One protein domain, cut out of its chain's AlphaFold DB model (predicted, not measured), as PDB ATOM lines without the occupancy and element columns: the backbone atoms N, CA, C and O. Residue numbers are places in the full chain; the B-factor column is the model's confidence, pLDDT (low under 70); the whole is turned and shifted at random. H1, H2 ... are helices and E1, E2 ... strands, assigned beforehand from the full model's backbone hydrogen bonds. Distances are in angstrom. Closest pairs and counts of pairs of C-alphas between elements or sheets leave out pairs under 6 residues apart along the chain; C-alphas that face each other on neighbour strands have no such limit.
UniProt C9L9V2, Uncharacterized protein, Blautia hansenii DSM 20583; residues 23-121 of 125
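This is residues 23 to 121 of the 125 residues of an uncharacterized protein of Blautia hansenii DSM 20583 (UniProt C9L9V2). A small, strongly twisted sheet of four antiparallel strands has the long helix H1 slanting over one face, with residues 25 to 36 of H1 near the strands and its last part running out past the sheet towards the small helix H2. From H2 the chain comes back to the sheet's edge strand E1, and the short helix H3 sits beside the strands at the other end of the domain from H2. The printed part has 99 residues with three named helices and four named strands, in the order H1 H2 E1 E2 E3 E4 H3, and the class is mixed, helices and strands. The sheet's order is E1 - E2 - E3 - E4. The whole is compact, with a radius of gyration of the C-alphas of 14.6 A, yet elongated in outline, spanning 43 by 28 by 22 A.

The sheet holds E1, residues 67 to 69, E2, residues 87 to 93, E3, residues 97 to 102, and E4, residues 110 to 113. They form a meander, each strand the antiparallel neighbour of the one before, and each successive pair is a hairpin. E1 and E2 stand at 125 degrees between their directions, with N 68 and O 88 2.8 A apart, within hydrogen-bond range. E2 and E3 stand at 143 degrees, with N 91 and O 99 within range at 2.8 A. E3 and E4 stand at 137 degrees, with N 110 and O 100 within range at 2.8 A. H1, residues 24 to 45, is on the sheet at a height of 9.9 A, over E3 and E4, and the two make two layers, a helix on one face of a sheet. It runs slantwise to the strands, but only just, at 30.1 degrees to E3 on the local plane. The closest C-alphas of H1 and E4 are those of Gly 29 and Phe 111, 5.9 A apart. H3, residues 114 to 120, is on the sheet at a height of 5.9 A, over none of the strands; its closest C-alpha to E3 is that of Ile 114, 4.8 A from that of Gly 97. H2, residues 50 to 57, is not on the sheet. H1 and H2 are close but not clearly touching, the C-alphas of Val 42 and Val 50 being closest at 7.0 A. They run opposite ways at a shallow tilt of 32 degrees, only just short of steep. Every O i to N i+4 pair is within hydrogen-bond range in H1 and H3, and 2 of 4 in H2.

E2 measures 17.1 A from first to last C-alpha, E3 14.8 A, E4 10.1 A and E1 6.8 A. H1 measures 31.9 A, from C-alpha 24 at (235.931, 204.823, 253.171) to C-alpha 45 at (207.999, 217.007, 262.671). H2 measures 10.5 A and H3 10.2 A, with C-alpha 120 at (229.936, 189.889, 272.708).

The two C-alphas farthest apart, those of Thr 48 and Ser 72, are 43.5 A from each other. The printed part has no cut. The link from E1 to E2 is long, 17 residues, and in it residues 74 to 75 pair antiparallel with residues 81 to 82. Residues 43 to 49, of which 43 to 45 belong to H1, and residues 54 to 60, of which 54 to 57 belong to H2, stand free. The mean pLDDT of the printed part is 75.1; 38 residues are under 70, among them residues 35 to 65.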
ATOM      1  N   GLY A  23     238.836 206.472 256.816       75.94
ATOM      2  CA  GLY A  23     238.690 205.466 255.769       75.94
ATOM      3  C   GLY A  23     237.352 205.575 255.030       75.94
ATOM      4  O   GLY A  23     236.447 206.294 255.457       75.94
ATOM      5  N   PRO A  24     237.195 204.856 253.907       68.19
ATOM      6  CA  PRO A  24     235.931 204.823 253.171       68.19
ATOM      7  C   PRO A  24     234.798 204.235 254.018       68.19
ATOM      8  O   PRO A  24     233.681 204.730 253.961       68.19
ATOM      9  N   VAL A  25     235.096 203.246 254.860       65.81
ATOM     10  CA  VAL A  25     234.125 202.610 255.761       65.81
ATOM     11  C   VAL A  25     233.536 203.615 256.757       65.81
ATOM     12  O   VAL A  25     232.320 203.711 256.903       65.81
ATOM     13  N   GLN A  26     234.383 204.436 257.378       65.75
ATOM     14  CA  GLN A  26     233.945 205.461 258.324       65.75
ATOM     15  C   GLN A  26     233.188 206.600 257.624       65.75
ATOM     16  O   GLN A  26     232.196 207.096 258.154       65.75
ATOM     17  N   LEU A  27     233.573 206.952 256.389       71.50
ATOM     18  CA  LEU A  27     232.803 207.875 255.545       71.50
ATOM     19  C   LEU A  27     231.386 207.342 255.271       71.50
ATOM     20  O   LEU A  27     230.422 208.093 255.404       71.50
ATOM     21  N   PHE A  28     231.250 206.060 254.920       70.44
ATOM     22  CA  PHE A  28     229.946 205.420 254.722       70.44
ATOM     23  C   PHE A  28     229.118 205.414 256.006       70.44
ATOM     24  O   PHE A  28     227.942 205.768 255.956       70.44
ATOM     25  N   GLY A  29     229.736 205.105 257.151       68.38
ATOM     26  CA  GLY A  29     229.095 205.214 258.461       68.38
ATOM     27  C   GLY A  29     228.541 206.618 258.716       68.38
ATOM     28  O   GLY A  29     227.364 206.756 259.023       68.38
ATOM     29  N   ILE A  30     229.340 207.668 258.491       69.06
ATOM     30  CA  ILE A  30     228.915 209.071 258.656       69.06
ATOM     31  C   ILE A  30     227.762 209.430 257.711       69.06
ATOM     32  O   ILE A  30     226.807 210.086 258.125       69.06
ATOM     33  N   VAL A  31     227.827 209.016 256.443       74.94
ATOM     34  CA  VAL A  31     226.752 209.275 255.470       74.94
ATOM     35  C   VAL A  31     225.466 208.556 255.878       74.94
ATOM     36  O   VAL A  31     224.391 209.150 255.806       74.94
ATOM     37  N   ALA A  32     225.568 207.314 256.349       69.56
ATOM     38  CA  ALA A  32     224.426 206.535 256.803       69.56
ATOM     39  C   ALA A  32     223.822 207.096 258.104       69.56
ATOM     40  O   ALA A  32     222.607 207.263 258.176       69.56
ATOM     41  N   VAL A  33     224.654 207.484 259.080       67.75
ATOM     42  CA  VAL A  33     224.264 208.220 260.302       67.75
ATOM     43  C   VAL A  33     223.541 209.517 259.937       67.75
ATOM     44  O   VAL A  33     222.424 209.762 260.392       67.75
ATOM     45  N   GLY A  34     224.149 210.335 259.071       70.94
ATOM     46  CA  GLY A  34     223.587 211.611 258.638       70.94
ATOM     47  C   GLY A  34     222.244 211.437 257.931       70.94
ATOM     48  O   GLY A  34     221.284 212.139 258.247       70.94
ATOM     49  N   GLY A  35     222.142 210.456 257.029       69.19
ATOM     50  CA  GLY A  35     220.884 210.086 256.383       69.19
ATOM     51  C   GLY A  35     219.825 209.620 257.386       69.19
ATOM     52  O   GLY A  35     218.683 210.074 257.329       69.19
ATOM     53  N   TYR A  36     220.207 208.777 258.348       64.31
ATOM     54  CA  TYR A  36     219.318 208.265 259.390       64.31
ATOM     55  C   TYR A  36     218.750 209.385 260.283       64.31
ATOM     56  O   TYR A  36     217.534 209.458 260.476       64.31
ATOM     57  N   CYS A  37     219.584 210.318 260.761       62.59
ATOM     58  CA  CYS A  37     219.129 211.473 261.550       62.59
ATOM     59  C   CYS A  37     218.164 212.379 260.770       62.59
ATOM     60  O   CYS A  37     217.155 212.836 261.320       62.59
ATOM     61  N   VAL A  38     218.436 212.627 259.484       65.75
ATOM     62  CA  VAL A  38     217.536 213.406 258.616       65.75
ATOM     63  C   VAL A  38     216.180 212.711 258.475       65.75
ATOM     64  O   VAL A  38     215.143 213.362 258.558       65.75
ATOM     65  N   LEU A  39     216.150 211.386 258.328       59.84
ATOM     66  CA  LEU A  39     214.890 210.649 258.228       59.84
ATOM     67  C   LEU A  39     214.094 210.691 259.540       59.84
ATOM     68  O   LEU A  39     212.906 211.012 259.516       59.84
ATOM     69  N   ARG A  40     214.740 210.469 260.692       61.50
ATOM     70  CA  ARG A  40     214.077 210.492 262.011       61.50
ATOM     71  C   ARG A  40     213.536 211.871 262.392       61.50
ATOM     72  O   ARG A  40     212.449 211.969 262.961       61.50
ATOM     73  N   THR A  41     214.246 212.947 262.053       55.59
ATOM     74  CA  THR A  41     213.762 214.322 262.291       55.59
ATOM     75  C   THR A  41     212.541 214.660 261.433       55.59
ATOM     76  O   THR A  41     211.615 215.319 261.912       55.59
ATOM     77  N   VAL A  42     212.474 214.148 260.201       56.50
ATOM     78  CA  VAL A  42     211.285 214.286 259.348       56.50
ATOM     79  C   VAL A  42     210.097 213.495 259.917       56.50
ATOM     80  O   VAL A  42     208.974 214.005 259.894       56.50
ATOM     81  N   GLU A  43     210.319 212.303 260.482       51.00
ATOM     82  CA  GLU A  43     209.265 211.516 261.145       51.00
ATOM     83  C   GLU A  43     208.674 212.221 262.379       51.00
ATOM     84  O   GLU A  43     207.468 212.131 262.613       51.00
ATOM     85  N   ALA A  44     209.489 212.963 263.136       51.66
ATOM     86  CA  ALA A  44     209.051 213.662 264.346       51.66
ATOM     87  C   ALA A  44     208.324 215.002 264.083       51.66
ATOM     88  O   ALA A  44     207.578 215.456 264.950       51.66
ATOM     89  N   GLY A  45     208.504 215.641 262.915       49.16
ATOM     90  CA  GLY A  45     207.999 217.007 262.671       49.16
ATOM     91  C   GLY A  45     207.340 217.302 261.314       49.16
ATOM     92  O   GLY A  45     206.773 218.379 261.149       49.16
ATOM     93  N   GLY A  46     207.373 216.401 260.327       47.34
ATOM     94  CA  GLY A  46     207.065 216.755 258.934       47.34
ATOM     95  C   GLY A  46     206.083 215.822 258.238       47.34
ATOM     96  O   GLY A  46     206.476 215.025 257.393       47.34
ATOM     97  N   LYS A  47     204.775 215.975 258.479       50.53
ATOM     98  CA  LYS A  47     203.726 215.148 257.839       50.53
ATOM     99  C   LYS A  47     203.647 215.258 256.299       50.53
ATOM    100  O   LYS A  47     202.923 214.483 255.675       50.53
ATOM    101  N   THR A  48     204.377 216.188 255.676       46.22
ATOM    102  CA  THR A  48     204.215 216.543 254.252       46.22
ATOM    103  C   THR A  48     205.329 216.014 253.337       46.22
ATOM    104  O   THR A  48     205.049 215.702 252.183       46.22
ATOM    105  N   ILE A  49     206.564 215.830 253.819       50.22
ATOM    106  CA  ILE A  49     207.710 215.460 252.953       50.22
ATOM    107  C   ILE A  49     207.886 213.930 252.848       50.22
ATOM    108  O   ILE A  49     208.328 213.410 251.823       50.22
ATOM    109  N   VAL A  50     207.436 213.184 253.865       49.25
ATOM    110  CA  VAL A  50     207.582 211.717 253.976       49.25
ATOM    111  C   VAL A  50     206.976 210.960 252.785       49.25
ATOM    112  O   VAL A  50     207.502 209.929 252.372       49.25
ATOM    113  N   LYS A  51     205.881 211.457 252.190       47.56
ATOM    114  CA  LYS A  51     205.154 210.724 251.135       47.56
ATOM    115  C   LYS A  51     205.949 210.540 249.840       47.56
ATOM    116  O   LYS A  51     205.775 209.514 249.188       47.56
ATOM    117  N   THR A  52     206.811 211.487 249.473       43.91
ATOM    118  CA  THR A  52     207.584 211.404 248.221       43.91
ATOM    119  C   THR A  52     208.815 210.513 248.382       43.91
ATOM    120  O   THR A  52     209.120 209.721 247.494       43.91
ATOM    121  N   VAL A  53     209.471 210.564 249.545       50.78
ATOM    122  CA  VAL A  53     210.658 209.746 249.849       50.78
ATOM    123  C   VAL A  53     210.285 208.277 250.075       50.78
ATOM    124  O   VAL A  53     210.959 207.381 249.567       50.78
ATOM    125  N   LYS A  54     209.148 208.013 250.735       44.91
ATOM    126  CA  LYS A  54     208.665 206.648 250.998       44.91
ATOM    127  C   LYS A  54     208.458 205.822 249.721       44.91
ATOM    128  O   LYS A  54     208.644 204.614 249.749       44.91
ATOM    129  N   LYS A  55     208.122 206.456 248.590       42.75
ATOM    130  CA  LYS A  55     207.893 205.751 247.318       42.75
ATOM    131  C   LYS A  55     209.189 205.322 246.610       42.75
ATOM    132  O   LYS A  55     209.132 204.449 245.755       42.75
ATOM    133  N   HIS A  56     210.337 205.912 246.963       44.94
ATOM    134  CA  HIS A  56     211.643 205.584 246.375       44.94
ATOM    135  C   HIS A  56     212.550 204.738 247.286       44.94
ATOM    136  O   HIS A  56     213.506 204.153 246.791       44.94
ATOM    137  N   MET A  57     212.259 204.645 248.589       46.12
ATOM    138  CA  MET A  57     213.058 203.882 249.565       46.12
ATOM    139  C   MET A  57     212.523 202.475 249.878       46.12
ATOM    140  O   MET A  57     213.167 201.733 250.616       46.12
ATOM    141  N   ASP A  58     211.378 202.086 249.317       37.69
ATOM    142  CA  ASP A  58     210.700 200.814 249.619       37.69
ATOM    143  C   ASP A  58     211.459 199.557 249.137       37.69
ATOM    144  O   ASP A  58     211.032 198.439 249.389       37.69
ATOM    145  N   SER A  59     212.597 199.699 248.446       40.94
ATOM    146  CA  SER A  59     213.256 198.562 247.784       40.94
ATOM    147  C   SER A  59     214.651 198.189 248.284       40.94
ATOM    148  O   SER A  59     215.250 197.311 247.673       40.94
ATOM    149  N   SER A  60     215.196 198.778 249.360       43.88
ATOM    150  CA  SER A  60     216.560 198.379 249.772       43.88
ATOM    151  C   SER A  60     216.913 198.390 251.256       43.88
ATOM    152  O   SER A  60     218.029 197.997 251.572       43.88
ATOM    153  N   VAL A  61     216.022 198.757 252.179       46.09
ATOM    154  CA  VAL A  61     216.337 198.597 253.609       46.09
ATOM    155  C   VAL A  61     215.623 197.359 254.122       46.09
ATOM    156  O   VAL A  61     214.469 197.415 254.554       46.09
ATOM    157  N   LYS A  62     216.318 196.218 254.066       44.53
ATOM    158  CA  LYS A  62     215.992 195.066 254.910       44.53
ATOM    159  C   LYS A  62     216.249 195.493 256.359       44.53
ATOM    160  O   LYS A  62     217.297 195.204 256.917       44.53
ATOM    161  N   ASN A  63     215.312 196.245 256.938       49.53
ATOM    162  CA  ASN A  63     215.298 196.549 258.362       49.53
ATOM    163  C   ASN A  63     215.056 195.225 259.088       49.53
ATOM    164  O   ASN A  63     213.906 194.833 259.304       49.53
ATOM    165  N   SER A  64     216.126 194.512 259.425       55.38
ATOM    166  CA  SER A  64     216.044 193.448 260.413       55.38
ATOM    167  C   SER A  64     215.528 194.091 261.698       55.38
ATOM    168  O   SER A  64     216.181 194.937 262.302       55.38
ATOM    169  N   THR A  65     214.288 193.765 262.057       63.00
ATOM    170  CA  THR A  65     213.639 194.264 263.283       63.00
ATOM    171  C   THR A  65     214.184 193.538 264.519       63.00
ATOM    172  O   THR A  65     213.823 193.856 265.651       63.00
ATOM    173  N   ASP A  66     215.069 192.569 264.304       85.00
ATOM    174  CA  ASP A  66     215.719 191.780 265.330       85.00
ATOM    175  C   ASP A  66     216.588 192.652 266.242       85.00
ATOM    176  O   ASP A  66     217.450 193.423 265.806       85.00
ATOM    177  N   ILE A  67     216.316 192.523 267.539       91.56
ATOM    178  CA  ILE A  67     217.069 193.164 268.609       91.56
ATOM    179  C   ILE A  67     217.940 192.093 269.252       91.56
ATOM    180  O   ILE A  67     217.430 191.128 269.820       91.56
ATOM    181  N   PHE A  68     219.247 192.306 269.212       94.00
ATOM    182  CA  PHE A  68     220.250 191.435 269.806       94.00
ATOM    183  C   PHE A  68     220.621 191.934 271.203       94.00
ATOM    184  O   PHE A  68     220.544 193.132 271.493       94.00
ATOM    185  N   THR A  69     221.019 191.009 272.074       95.56
ATOM    186  CA  THR A  69     221.418 191.310 273.456       95.56
ATOM    187  C   THR A  69     222.912 191.068 273.639       95.56
ATOM    188  O   THR A  69     223.448 190.072 273.159       95.56
ATOM    189  N   ILE A  70     223.579 191.988 274.334       96.25
ATOM    190  CA  ILE A  70     224.981 191.878 274.736       96.25
ATOM    191  C   ILE A  70     225.103 190.938 275.945       96.25
ATOM    192  O   ILE A  70     224.416 191.108 276.957       96.25
ATOM    193  N   HIS A  71     226.003 189.964 275.852       94.50
ATOM    194  CA  HIS A  71     226.286 188.951 276.873       94.50
ATOM    195  C   HIS A  71     227.639 189.142 277.564       94.50
ATOM    196  O   HIS A  71     227.815 188.666 278.682       94.50
ATOM    197  N   SER A  72     228.570 189.850 276.924       94.19
ATOM    198  CA  SER A  72     229.891 190.169 277.470       94.19
ATOM    199  C   SER A  72     230.145 191.664 277.353       94.19
ATOM    200  O   SER A  72     229.772 192.272 276.350       94.19
ATOM    201  N   ASP A  73     230.785 192.266 278.352       94.69
ATOM    202  CA  ASP A  73     231.255 193.639 278.214       94.69
ATOM    203  C   ASP A  73     232.318 193.746 277.110       94.69
ATOM    204  O   ASP A  73     233.024 192.785 276.789       94.69
ATOM    205  N   GLY A  74     232.395 194.923 276.496       92.75
ATOM    206  CA  GLY A  74     233.342 195.184 275.425       92.75
ATOM    207  C   GLY A  74     233.446 196.665 275.100       92.75
ATOM    208  O   GLY A  74     232.512 197.441 275.304       92.75
ATOM    209  N   ILE A  75     234.601 197.066 274.580       93.00
ATOM    210  CA  ILE A  75     234.847 198.425 274.102       93.00
ATOM    211  C   ILE A  75     235.405 198.314 272.686       93.00
ATOM    212  O   ILE A  75     236.327 197.534 272.442       93.00
ATOM    213  N   THR A  76     234.831 199.056 271.744       88.06
ATOM    214  CA  THR A  76     235.345 199.102 270.368       88.06
ATOM    215  C   THR A  76     236.613 199.955 270.291       88.06
ATOM    216  O   THR A  76     236.900 200.751 271.182       88.06
ATOM    217  N   ASN A  77     237.361 199.854 269.188       81.06
ATOM    218  CA  ASN A  77     238.532 200.714 268.956       81.06
ATOM    219  C   ASN A  77     238.197 202.220 268.964       81.06
ATOM    220  O   ASN A  77     239.071 203.031 269.248       81.06
ATOM    221  N   ASP A  78     236.943 202.580 268.686       78.81
ATOM    222  CA  ASP A  78     236.451 203.963 268.696       78.81
ATOM    223  C   ASP A  78     235.964 204.413 270.093       78.81
ATOM    224  O   ASP A  78     235.440 205.508 270.264       78.81
ATOM    225  N   GLY A  79     236.128 203.571 271.123       85.81
ATOM    226  CA  GLY A  79     235.755 203.885 272.505       85.81
ATOM    227  C   GLY A  79     234.277 203.668 272.840       85.81
ATOM    228  O   GLY A  79     233.833 204.061 273.919       85.81
ATOM    229  N   ILE A  80     233.506 203.025 271.957       89.25
ATOM    230  CA  ILE A  80     232.086 202.736 272.192       89.25
ATOM    231  C   ILE A  80     231.984 201.574 273.177       89.25
ATOM    232  O   ILE A  80     232.484 200.479 272.909       89.25
ATOM    233  N   ARG A  81     231.326 201.813 274.313       93.56
ATOM    234  CA  ARG A  81     231.187 200.837 275.396       93.56
ATOM    235  C   ARG A  81     229.885 200.046 275.283       93.56
ATOM    236  O   ARG A  81     228.802 200.623 275.153       93.56
ATOM    237  N   PHE A  82     230.008 198.731 275.403       94.50
ATOM    238  CA  PHE A  82     228.915 197.770 275.493       94.50
ATOM    239  C   PHE A  82     228.969 197.080 276.850       94.50
ATOM    240  O   PHE A  82     230.027 196.622 277.287       94.50
ATOM    241  N   GLU A  83     227.826 197.022 277.517       95.25
ATOM    242  CA  GLU A  83     227.661 196.386 278.818       95.25
ATOM    243  C   GLU A  83     226.708 195.199 278.695       95.25
ATOM    244  O   GLU A  83     225.824 195.161 277.838       95.25
ATOM    245  N   VAL A  84     226.875 194.199 279.559       95.38
ATOM    246  CA  VAL A  84     225.974 193.041 279.583       95.38
ATOM    247  C   VAL A  84     224.533 193.529 279.753       95.38
ATOM    248  O   VAL A  84     224.257 194.374 280.605       95.38
ATOM    249  N   ARG A  85     223.603 192.943 278.988       93.38
ATOM    250  CA  ARG A  85     222.178 193.318 278.874       93.38
ATOM    251  C   ARG A  85     221.892 194.562 278.034       93.38
ATOM    252  O   ARG A  85     220.707 194.827 277.803       93.38
ATOM    253  N   ASP A  86     222.908 195.278 277.548       95.06
ATOM    254  CA  ASP A  86     222.692 196.247 276.476       95.06
ATOM    255  C   ASP A  86     222.039 195.549 275.285       95.06
ATOM    256  O   ASP A  86     222.189 194.343 275.061       95.06
ATOM    257  N   LYS A  87     221.283 196.323 274.514       94.94
ATOM    258  CA  LYS A  87     220.604 195.837 273.320       94.94
ATOM    259  C   LYS A  87     221.021 196.663 272.131       94.94
ATOM    260  O   LYS A  87     221.242 197.866 272.256       94.94
ATOM    261  N   PHE A  88     221.060 196.038 270.971       93.75
ATOM    262  CA  PHE A  88     221.267 196.745 269.721       93.75
ATOM    263  C   PHE A  88     220.451 196.110 268.603       93.75
ATOM    264  O   PHE A  88     220.015 194.966 268.703       93.75
ATOM    265  N   ARG A  89     220.248 196.863 267.530       91.06
ATOM    266  CA  ARG A  89     219.682 196.366 266.275       91.06
ATOM    267  C   ARG A  89     220.610 196.705 265.125       91.06
ATOM    268  O   ARG A  89     221.315 197.715 265.174       91.06
ATOM    269  N   ILE A  90     220.577 195.891 264.082       89.19
ATOM    270  CA  ILE A  90     221.371 196.116 262.876       89.19
ATOM    271  C   ILE A  90     220.542 196.921 261.887       89.19
ATOM    272  O   ILE A  90     219.423 196.546 261.550       89.19
ATOM    273  N   LEU A  91     221.100 198.042 261.447       83.62
ATOM    274  CA  LEU A  91     220.501 198.908 260.441       83.62
ATOM    275  C   LEU A  91     220.955 198.516 259.031       83.62
ATOM    276  O   LEU A  91     220.145 198.508 258.113       83.62
ATOM    277  N   GLU A  92     222.242 198.198 258.868       80.56
ATOM    278  CA  GLU A  92     222.865 197.867 257.580       80.56
ATOM    279  C   GLU A  92     224.096 196.980 257.816       80.56
ATOM    280  O   GLU A  92     224.854 197.212 258.761       80.56
ATOM    281  N   ILE A  93     224.327 195.996 256.944       82.81
ATOM    282  CA  ILE A  93     225.546 195.175 256.939       82.81
ATOM    283  C   ILE A  93     226.430 195.613 255.767       82.81
ATOM    284  O   ILE A  93     225.974 195.678 254.628       82.81
ATOM    285  N   ALA A  94     227.701 195.883 256.049       77.25
ATOM    286  CA  ALA A  94     228.763 196.111 255.076       77.25
ATOM    287  C   ALA A  94     229.787 194.959 255.126       77.25
ATOM    288  O   ALA A  94     229.672 194.052 255.945       77.25
ATOM    289  N   ASP A  95     230.797 195.000 254.252       76.81
ATOM    290  CA  ASP A  95     231.757 193.900 254.049       76.81
ATOM    291  C   ASP A  95     232.463 193.438 255.344       76.81
ATOM    292  O   ASP A  95     232.482 192.249 255.647       76.81
ATOM    293  N   GLU A  96     232.957 194.370 256.168       80.75
ATOM    294  CA  GLU A  96     233.703 194.051 257.405       80.75
ATOM    295  C   GLU A  96     233.023 194.542 258.700       80.75
ATOM    296  O   GLU A  96     233.572 194.440 259.803       80.75
ATOM    297  N   GLY A  97     231.812 195.091 258.611       87.19
ATOM    298  CA  GLY A  97     231.151 195.732 259.745       87.19
ATOM    299  C   GLY A  97     229.667 195.963 259.526       87.19
ATOM    300  O   GLY A  97     229.153 195.816 258.426       87.19
ATOM    301  N   ALA A  98     228.972 196.327 260.590       88.00
ATOM    302  CA  ALA A  98     227.558 196.635 260.581       88.00
ATOM    303  C   ALA A  98     227.328 198.028 261.167       88.00
ATOM    304  O   ALA A  98     227.953 198.422 262.155       88.00
ATOM    305  N   LEU A  99     226.398 198.760 260.563       87.38
ATOM    306  CA  LEU A  99     225.813 199.931 261.188       87.38
ATOM    307  C   LEU A  99     224.717 199.459 262.139       87.38
ATOM    308  O   LEU A  99     223.790 198.759 261.729       87.38
ATOM    309  N   ILE A 100     224.817 199.847 263.401       90.12
ATOM    310  CA  ILE A 100     223.906 199.436 264.457       90.12
ATOM    311  C   ILE A 100     223.289 200.640 265.158       90.12
ATOM    312  O   ILE A 100     223.870 201.719 265.230       90.12
ATOM    313  N   GLU A 101     222.118 200.426 265.738       89.56
ATOM    314  CA  GLU A 101     221.568 201.300 266.770       89.56
ATOM    315  C   GLU A 101     221.654 200.571 268.110       89.56
ATOM    316  O   GLU A 101     221.111 199.475 268.251       89.56
ATOM    317  N   LYS A 102     222.300 201.186 269.101       92.94
ATOM    318  CA  LYS A 102     222.286 200.757 270.500       92.94
ATOM    319  C   LYS A 102     221.016 201.278 271.179       92.94
ATOM    320  O   LYS A 102     220.781 202.479 271.256       92.94
ATOM    321  N   ILE A 103     220.166 200.391 271.678       90.81
ATOM    322  CA  ILE A 103     218.862 200.775 272.230       90.81
ATOM    323  C   ILE A 103     219.049 201.606 273.511       90.81
ATOM    324  O   ILE A 103     219.802 201.210 274.396       90.81
ATOM    325  N   ASN A 104     218.306 202.715 273.628       86.25
ATOM    326  CA  ASN A 104     218.411 203.731 274.695       86.25
ATOM    327  C   ASN A 104     219.696 204.575 274.684       86.25
ATOM    328  O   ASN A 104     219.974 205.258 275.665       86.25
ATOM    329  N   ASP A 105     220.451 204.565 273.587       85.62
ATOM    330  CA  ASP A 105     221.565 205.490 273.388       85.62
ATOM    331  C   ASP A 105     221.131 206.664 272.492       85.62
ATOM    332  O   ASP A 105     220.420 206.484 271.501       85.62
ATOM    333  N   GLU A 106     221.505 207.889 272.839       81.75
ATOM    334  CA  GLU A 106     221.156 209.076 272.047       81.75
ATOM    335  C   GLU A 106     222.188 209.396 270.958       81.75
ATOM    336  O   GLU A 106     221.860 210.080 269.990       81.75
ATOM    337  N   ASN A 107     223.405 208.850 271.056       82.44
ATOM    338  CA  ASN A 107     224.504 209.134 270.126       82.44
ATOM    339  C   ASN A 107     224.514 208.184 268.916       82.44
ATOM    340  O   ASN A 107     225.500 208.090 268.187       82.44
ATOM    341  N   ASN A 108     223.409 207.472 268.703       81.69
ATOM    342  CA  ASN A 108     223.225 206.551 267.593       81.69
ATOM    343  C   ASN A 108     223.224 207.231 266.213       81.69
ATOM    344  O   ASN A 108     222.792 208.381 266.094       81.69
ATOM    345  N   PRO A 109     223.508 206.466 265.136       88.12
ATOM    346  CA  PRO A 109     223.969 205.068 265.122       88.12
ATOM    347  C   PRO A 109     225.501 204.899 265.164       88.12
ATOM    348  O   PRO A 109     226.256 205.849 264.982       88.12
ATOM    349  N   TYR A 110     225.955 203.656 265.356       86.62
ATOM    350  CA  TYR A 110     227.366 203.271 265.469       86.62
ATOM    351  C   TYR A 110     227.787 202.295 264.371       86.62
ATOM    352  O   TYR A 110     227.030 201.392 264.030       86.62
ATOM    353  N   PHE A 111     229.011 202.418 263.850       87.31
ATOM    354  CA  PHE A 111     229.590 201.419 262.948       87.31
ATOM    355  C   PHE A 111     230.534 200.495 263.722       87.31
ATOM    356  O   PHE A 111     231.491 200.958 264.341       87.31
ATOM    357  N   VAL A 112     230.262 199.190 263.707       89.75
ATOM    358  CA  VAL A 112     230.961 198.200 264.537       89.75
ATOM    359  C   VAL A 112     231.292 196.960 263.713       89.75
ATOM    360  O   VAL A 112     230.486 196.514 262.902       89.75
ATOM    361  N   SER A 113     232.471 196.371 263.912       91.12
ATOM    362  CA  SER A 113     232.864 195.140 263.217       91.12
ATOM    363  C   SER A 113     231.934 193.970 263.554       91.12
ATOM    364  O   SER A 113     231.617 193.735 264.722       91.12
ATOM    365  N   ILE A 114     231.559 193.179 262.546       90.25
ATOM    366  CA  ILE A 114     230.678 192.008 262.720       90.25
ATOM    367  C   ILE A 114     231.308 190.990 263.677       90.25
ATOM    368  O   ILE A 114     230.634 190.461 264.554       90.25
ATOM    369  N   SER A 115     232.615 190.752 263.547       90.81
ATOM    370  CA  SER A 115     233.384 189.855 264.418       90.81
ATOM    371  C   SER A 115     233.333 190.267 265.892       90.81
ATOM    372  O   SER A 115     233.225 189.407 266.763       90.81
ATOM    373  N   PHE A 116     233.357 191.571 266.176       92.50
ATOM    374  CA  PHE A 116     233.205 192.085 267.535       92.50
ATOM    375  C   PHE A 116     231.791 191.833 268.062       92.50
ATOM    376  O   PHE A 116     231.647 191.276 269.145       92.50
ATOM    377  N   LEU A 117     230.754 192.165 267.281       92.56
ATOM    378  CA  LEU A 117     229.358 191.934 267.674       92.56
ATOM    379  C   LEU A 117     229.090 190.452 267.964       92.56
ATOM    380  O   LEU A 117     228.504 190.139 268.999       92.56
ATOM    381  N   LYS A 118     229.590 189.546 267.114       92.56
ATOM    382  CA  LYS A 118     229.524 188.089 267.326       92.56
ATOM    383  C   LYS A 118     230.198 187.652 268.626       92.56
ATOM    384  O   LYS A 118     229.700 186.779 269.322       92.56
ATOM    385  N   SER A 119     231.324 188.271 268.977       93.75
ATOM    386  CA  SER A 119     232.076 187.914 270.184       93.75
ATOM    387  C   SER A 119     231.380 188.308 271.487       93.75
ATOM    388  O   SER A 119     231.691 187.715 272.519       93.75
ATOM    389  N   ILE A 120     230.509 189.323 271.477       94.44
ATOM    390  CA  ILE A 120     229.936 189.889 272.708       94.44
ATOM    391  C   ILE A 120     228.418 189.737 272.822       94.44
ATOM    392  O   ILE A 120     227.854 190.174 273.824       94.44
ATOM    393  N   SER A 121     227.732 189.169 271.828       93.56
ATOM    394  CA  SER A 121     226.266 189.196 271.753       93.56
ATOM    395  C   SER A 121     225.641 187.938 271.156       93.56
ATOM    396  O   SER A 121     226.337 187.049 270.684       93.56
TER     397      SER A 121